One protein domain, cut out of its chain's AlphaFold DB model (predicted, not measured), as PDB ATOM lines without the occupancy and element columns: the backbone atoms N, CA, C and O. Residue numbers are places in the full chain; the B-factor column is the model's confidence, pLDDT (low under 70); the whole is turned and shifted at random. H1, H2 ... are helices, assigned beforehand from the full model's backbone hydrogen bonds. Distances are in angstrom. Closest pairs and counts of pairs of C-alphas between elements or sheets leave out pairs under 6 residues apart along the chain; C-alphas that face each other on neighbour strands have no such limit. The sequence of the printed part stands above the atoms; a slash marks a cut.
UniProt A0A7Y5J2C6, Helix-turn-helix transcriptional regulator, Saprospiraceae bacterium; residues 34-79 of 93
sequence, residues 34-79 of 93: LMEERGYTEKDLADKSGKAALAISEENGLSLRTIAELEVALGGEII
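AT A GLANCE: This is residues 34 to 79 of the 93 residues of the protein "Helix-turn-helix transcriptional regulator" of Saprospiraceae bacterium (UniProt A0A7Y5J2C6). A small helical body is built round one longer helix, H4, with two shorter helices, H2 and H3, packed one after the other on one side of it. H1 sits by the end of H4 at Leu 74, while the H3 to H4 link, residues 55 to 63, loops round at the opposite end and residues 75 to 79 fold back from the end of H4. The printed part has 46 residues, with four named helices in the order H1, H2, H3, H4 and no named strand; the class is all helix. The whole is compact, with a radius of gyration of the C-alphas of 9.8 A, and the C-alphas span 27 by 21 by 14 A.

IN THESE COORDINATES: The printed part begins with H1, residues 34 to 38, whose first C-alpha, that of Leu 34, is at (207.999, 162.472, 184.112). H2 follows at residues 42 to 49 and is 10.4 A long from first to last C-alpha. H3 is a helix of four residues, 51 to 54, and its C-alpha 51 is at (200.664, 176.762, 192.426). H4, residues 64 to 74, is the longest helix, with 11 residues and 15.1 A from first to last C-alpha; it ends at C-alpha 74, at (209.917, 166.694, 188.669).

HOW THE PARTS SIT: H4 is the hub and touches the three other helices. H2 and H4 touch, with the closest C-alphas, those of Ser 49 and Ala 73, 5.7 A apart. Their lines stand at 71 degrees, only just about perpendicular. H3 and H4 touch, and their closest C-alphas, those of Ala 52 and Thr 66, are 5.4 A apart. H2 and H3 touch, with the closest C-alphas, those of Ala 46 and Ala 53, 5.0 A apart. H1 and H4 only just touch, with 3 pairs of C-alphas within 8 A, the closest being those of Leu 34 and Leu 74 at 6.5 A. H1 and H2 are close but not clearly touching, with the closest C-alphas, those of Met 35 and Leu 45, 7.9 A apart. H1 and H3 are apart. In H1, H2 and H4 every O i to N i+4 pair is within hydrogen-bond range; H3 is too short for such a pair, and its one O i to N i+3 pair is within range.

THE WHOLE: The two C-alphas farthest apart are those of Gly 39 and Asn 60, at 27.2 A. The first and last printed C-alphas, those of Leu 34 and Ile 79, are 11.9 A apart. The printed part has no cut. The links H1 to H2 and H2 to H3 are tight, and the link H3 to H4, with 9 residues, is short. The mean pLDDT of the printed part is 83.1, and the model's confidence is low, under 70, at residues 51 to 60, of which 51 to 54 belong to H3.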
ATOM      1  N   LEU A  34     207.084 162.172 183.008       94.75
ATOM      2  CA  LEU A  34     207.999 162.472 184.112       94.75
ATOM      3  C   LEU A  34     207.408 162.092 185.475       94.75
ATOM      4  O   LEU A  34     208.132 161.627 186.356       94.75
ATOM      5  N   MET A  35     206.102 162.280 185.673       92.81
ATOM      6  CA  MET A  35     205.427 161.836 186.891       92.81
ATOM      7  C   MET A  35     205.458 160.312 187.025       92.81
ATOM      8  O   MET A  35     205.797 159.814 188.100       92.81
ATOM      9  N   GLU A  36     205.162 159.574 185.952       94.31
ATOM     10  CA  GLU A  36     205.214 158.110 185.930       94.31
ATOM     11  C   GLU A  36     206.634 157.585 186.190       94.31
ATOM     12  O   GLU A  36     206.819 156.734 187.062       94.31
ATOM     13  N   GLU A  37     207.651 158.145 185.524       94.62
ATOM     14  CA  GLU A  37     209.072 157.809 185.719       94.62
ATOM     15  C   GLU A  37     209.517 157.990 187.183       94.62
ATOM     16  O   GLU A  37     210.365 157.248 187.691       94.62
ATOM     17  N   ARG A  38     208.947 158.981 187.878       90.81
ATOM     18  CA  ARG A  38     209.255 159.313 189.278       90.81
ATOM     19  C   ARG A  38     208.331 158.634 190.292       90.81
ATOM     20  O   ARG A  38     208.586 158.744 191.492       90.81
ATOM     21  N   GLY A  39     207.283 157.946 189.839       92.50
ATOM     22  CA  GLY A  39     206.249 157.370 190.699       92.50
ATOM     23  C   GLY A  39     205.443 158.421 191.471       92.50
ATOM     24  O   GLY A  39     205.048 158.169 192.608       92.50
ATOM     25  N   TYR A  40     205.248 159.611 190.895       90.25
ATOM     26  CA  TYR A  40     204.494 160.702 191.512       90.25
ATOM     27  C   TYR A  40     203.017 160.641 191.143       90.25
ATOM     28  O   TYR A  40     202.644 160.438 189.991       90.25
ATOM     29  N   THR A  41     202.167 160.886 192.132       87.62
ATOM     30  CA  THR A  41     200.749 161.168 191.916       87.62
ATOM     31  C   THR A  41     200.532 162.656 191.634       87.62
ATOM     32  O   THR A  41     201.385 163.495 191.930       87.62
ATOM     33  N   GLU A  42     199.356 163.023 191.120       82.12
ATOM     34  CA  GLU A  42     198.968 164.438 190.966       82.12
ATOM     35  C   GLU A  42     199.019 165.202 192.295       82.12
ATOM     36  O   GLU A  42     199.406 166.370 192.336       82.12
ATOM     37  N   LYS A  43     198.701 164.524 193.405       83.81
ATOM     38  CA  LYS A  43     198.829 165.095 194.746       83.81
ATOM     39  C   LYS A  43     200.289 165.390 195.090       83.81
ATOM     40  O   LYS A  43     200.579 166.474 195.584       83.81
ATOM     41  N   ASP A  44     201.200 164.466 194.792       85.00
ATOM     42  CA  ASP A  44     202.630 164.677 195.040       85.00
ATOM     43  C   ASP A  44     203.166 165.855 194.221       85.00
ATOM     44  O   ASP A  44     203.975 166.640 194.718       85.00
ATOM     45  N   LEU A  45     202.692 166.017 192.981       83.19
ATOM     46  CA  LEU A  45     203.052 167.163 192.150       83.19
ATOM     47  C   LEU A  45     202.533 168.481 192.742       83.19
ATOM     48  O   LEU A  45     203.277 169.467 192.779       83.19
ATOM     49  N   ALA A  46     201.294 168.505 193.236       81.69
ATOM     50  CA  ALA A  46     200.724 169.667 193.916       81.69
ATOM     51  C   ALA A  46     201.492 170.025 195.196       81.69
ATOM     52  O   ALA A  46     201.794 171.196 195.422       81.69
ATOM     53  N   ASP A  47     201.893 169.028 195.981       82.19
ATOM     54  CA  ASP A  47     202.669 169.234 197.206       82.19
ATOM     55  C   ASP A  47     204.102 169.731 196.904       82.19
ATOM     56  O   ASP A  47     204.647 170.549 197.648       82.19
ATOM     57  N   LYS A  48     204.710 169.291 195.791       80.25
ATOM     58  CA  LYS A  48     206.079 169.670 195.377       80.25
ATOM     59  C   LYS A  48     206.177 171.020 194.670       80.25
ATOM     60  O   LYS A  48     207.183 171.706 194.821       80.25
ATOM     61  N   SER A  49     205.177 171.377 193.869       77.31
ATOM     62  CA  SER A  49     205.223 172.546 192.974       77.31
ATOM     63  C   SER A  49     204.200 173.633 193.337       77.31
ATOM     64  O   SER A  49     204.213 174.736 192.782       77.31
ATOM     65  N   GLY A  50     203.324 173.362 194.310       76.56
ATOM     66  CA  GLY A  50     202.342 174.301 194.837       76.56
ATOM     67  C   GLY A  50     201.395 174.811 193.754       76.56
ATOM     68  O   GLY A  50     200.574 174.074 193.213       76.56
ATOM     69  N   LYS A  51     201.508 176.105 193.435       68.50
ATOM     70  CA  LYS A  51     200.664 176.762 192.426       68.50
ATOM     71  C   LYS A  51     200.940 176.274 191.002       68.50
ATOM     72  O   LYS A  51     200.053 176.387 190.164       68.50
ATOM     73  N   ALA A  52     202.132 175.745 190.721       66.00
ATOM     74  CA  ALA A  52     202.488 175.328 189.369       66.00
ATOM     75  C   ALA A  52     201.729 174.067 188.916       66.00
ATOM     76  O   ALA A  52     201.344 173.987 187.755       66.00
ATOM     77  N   ALA A  53     201.413 173.141 189.829       65.94
ATOM     78  CA  ALA A  53     200.557 171.989 189.530       65.94
ATOM     79  C   ALA A  53     199.129 172.390 189.130       65.94
ATOM     80  O   ALA A  53     198.535 171.773 188.252       65.94
ATOM     81  N   LEU A  54     198.578 173.439 189.752       61.28
ATOM     82  CA  LEU A  54     197.214 173.901 189.470       61.28
ATOM     83  C   LEU A  54     197.079 174.445 188.043       61.28
ATOM     84  O   LEU A  54     196.030 174.287 187.425       61.28
ATOM     85  N   ALA A  55     198.158 174.995 187.485       60.41
ATOM     86  CA  ALA A  55     198.172 175.564 186.142       60.41
ATOM     87  C   ALA A  55     197.976 174.524 185.022       60.41
ATOM     88  O   ALA A  55     197.543 174.891 183.935       60.41
ATOM     89  N   ILE A  56     198.232 173.234 185.280       64.31
ATOM     90  CA  ILE A  56     197.917 172.145 184.334       64.31
ATOM     91  C   ILE A  56     196.398 172.043 184.114       64.31
ATOM     92  O   ILE A  56     195.942 171.696 183.026       64.31
ATOM     93  N   SER A  57     195.615 172.385 185.141       61.56
ATOM     94  CA  SER A  57     194.151 172.321 185.135       61.56
ATOM     95  C   SER A  57     193.461 173.642 184.765       61.56
ATOM     96  O   SER A  57     192.240 173.665 184.605       61.56
ATOM     97  N   GLU A  58     194.209 174.744 184.642       64.19
ATOM     98  CA  GLU A  58     193.648 176.068 184.363       64.19
ATOM     99  C   GLU A  58     193.471 176.319 182.855       64.19
ATOM    100  O   GLU A  58     194.358 176.050 182.047       64.19
ATOM    101  N   GLU A  59     192.346 176.937 182.472       58.59
ATOM    102  CA  GLU A  59     192.028 177.299 181.077       58.59
ATOM    103  C   GLU A  59     193.053 178.244 180.422       58.59
ATOM    104  O   GLU A  59     193.125 178.318 179.196       58.59
ATOM    105  N   ASN A  60     193.852 178.967 181.216       63.47
ATOM    106  CA  ASN A  60     194.827 179.942 180.714       63.47
ATOM    107  C   ASN A  60     196.132 179.306 180.193       63.47
ATOM    108  O   ASN A  60     196.950 180.008 179.594       63.47
ATOM    109  N   GLY A  61     196.322 177.998 180.391       74.06
ATOM    110  CA  GLY A  61     197.503 177.262 179.950       74.06
ATOM    111  C   GLY A  61     198.759 177.503 180.798       74.06
ATOM    112  O   GLY A  61     198.785 178.277 181.754       74.06
ATOM    113  N   LEU A  62     199.838 176.814 180.428       86.25
ATOM    114  CA  LEU A  62     201.120 176.831 181.126       86.25
ATOM    115  C   LEU A  62     202.005 177.971 180.616       86.25
ATOM    116  O   LEU A  62     202.280 178.083 179.421       86.25
ATOM    117  N   SER A  63     202.511 178.798 181.532       88.88
ATOM    118  CA  SER A  63     203.565 179.766 181.208       88.88
ATOM    119  C   SER A  63     204.941 179.093 181.199       88.88
ATOM    120  O   SER A  63     205.154 178.115 181.913       88.88
ATOM    121  N   LEU A  64     205.923 179.657 180.484       90.81
ATOM    122  CA  LEU A  64     207.306 179.152 180.524       90.81
ATOM    123  C   LEU A  64     207.875 179.114 181.955       90.81
ATOM    124  O   LEU A  64     208.615 178.202 182.306       90.81
ATOM    125  N   ARG A  65     207.492 180.080 182.800       89.56
ATOM    126  CA  ARG A  65     207.875 180.097 184.217       89.56
ATOM    127  C   ARG A  65     207.310 178.892 184.967       89.56
ATOM    128  O   ARG A  65     208.043 178.241 185.698       89.56
ATOM    129  N   THR A  66     206.027 178.602 184.771       89.19
ATOM    130  CA  THR A  66     205.352 177.445 185.371       89.19
ATOM    131  C   THR A  66     206.003 176.139 184.924       89.19
ATOM    132  O   THR A  66     206.219 175.255 185.744       89.19
ATOM    133  N   ILE A  67     206.359 176.033 183.640       92.12
ATOM    134  CA  ILE A  67     207.055 174.862 183.098       92.12
ATOM    135  C   ILE A  67     208.408 174.682 183.793       92.12
ATOM    136  O   ILE A  67     208.667 173.604 184.306       92.12
ATOM    137  N   ALA A  68     209.214 175.738 183.928       92.25
ATOM    138  CA  ALA A  68     210.492 175.656 184.641       92.25
ATOM    139  C   ALA A  68     210.332 175.259 186.125       92.25
ATOM    140  O   ALA A  68     211.129 174.493 186.664       92.25
ATOM    141  N   GLU A  69     209.290 175.750 186.803       90.56
ATOM    142  CA  GLU A  69     208.966 175.347 188.181       90.56
ATOM    143  C   GLU A  69     208.609 173.847 188.262       90.56
ATOM    144  O   GLU A  69     209.038 173.159 189.192       90.56
ATOM    145  N   LEU A  70     207.885 173.320 187.267       92.12
ATOM    146  CA  LEU A  70     207.582 171.891 187.144       92.12
ATOM    147  C   LEU A  70     208.834 171.057 186.840       92.12
ATOM    148  O   LEU A  70     209.008 170.009 187.455       92.12
ATOM    149  N   GLU A  71     209.730 171.523 185.967       92.94
ATOM    150  CA  GLU A  71     210.995 170.835 185.654       92.94
ATOM    151  C   GLU A  71     211.860 170.645 186.907       92.94
ATOM    152  O   GLU A  71     212.397 169.561 187.143       92.94
ATOM    153  N   VAL A  72     211.933 171.668 187.767       92.25
ATOM    154  CA  VAL A  72     212.623 171.583 189.064       92.25
ATOM    155  C   VAL A  72     211.916 170.605 190.005       92.25
ATOM    156  O   VAL A  72     212.576 169.786 190.645       92.25
ATOM    157  N   ALA A  73     210.583 170.655 190.092       90.19
ATOM    158  CA  ALA A  73     209.805 169.790 190.982       90.19
ATOM    159  C   ALA A  73     209.845 168.302 190.575       90.19
ATOM    160  O   ALA A  73     209.871 167.421 191.440       90.19
ATOM    161  N   LEU A  74     209.855 168.030 189.269       91.19
ATOM    162  CA  LEU A  74     209.917 166.694 188.669       91.19
ATOM    163  C   LEU A  74     211.360 166.197 188.487       91.19
ATOM    164  O   LEU A  74     211.594 164.999 188.297       91.19
ATOM    165  N   GLY A  75     212.338 167.102 188.568       91.00
ATOM    166  CA  GLY A  75     213.752 166.816 188.348       91.00
ATOM    167  C   GLY A  75     214.034 166.349 186.920       91.00
ATOM    168  O   GLY A  75     214.812 165.414 186.735       91.00
ATOM    169  N   GLY A  76     213.363 166.921 185.923       92.56
ATOM    170  CA  GLY A  76     213.470 166.500 184.527       92.56
ATOM    171  C   GLY A  76     213.064 167.606 183.563       92.56
ATOM    172  O   GLY A  76     212.253 168.458 183.909       92.56
ATOM    173  N   GLU A  77     213.640 167.592 182.364       94.44
ATOM    174  CA  GLU A  77     213.343 168.568 181.310       94.44
ATOM    175  C   GLU A  77     211.997 168.233 180.634       94.44
ATOM    176  O   GLU A  77     211.751 167.088 180.230       94.44
ATOM    177  N   ILE A  78     211.131 169.243 180.523       94.56
ATOM    178  CA  ILE A  78     209.839 169.208 179.825       94.56
ATOM    179  C   ILE A  78     210.009 169.792 178.418       94.56
ATOM    180  O   ILE A  78     209.505 169.215 177.455       94.56
ATOM    181  N   ILE A  79     210.728 170.914 178.276       93.12
ATOM    182  CA  ILE A  79     211.012 171.531 176.970       93.12
ATOM    183  C   ILE A  79     212.513 171.515 176.712       93.12
ATOM    184  O   ILE A  79     213.266 172.225 177.367       93.12
TER     185      ILE A  79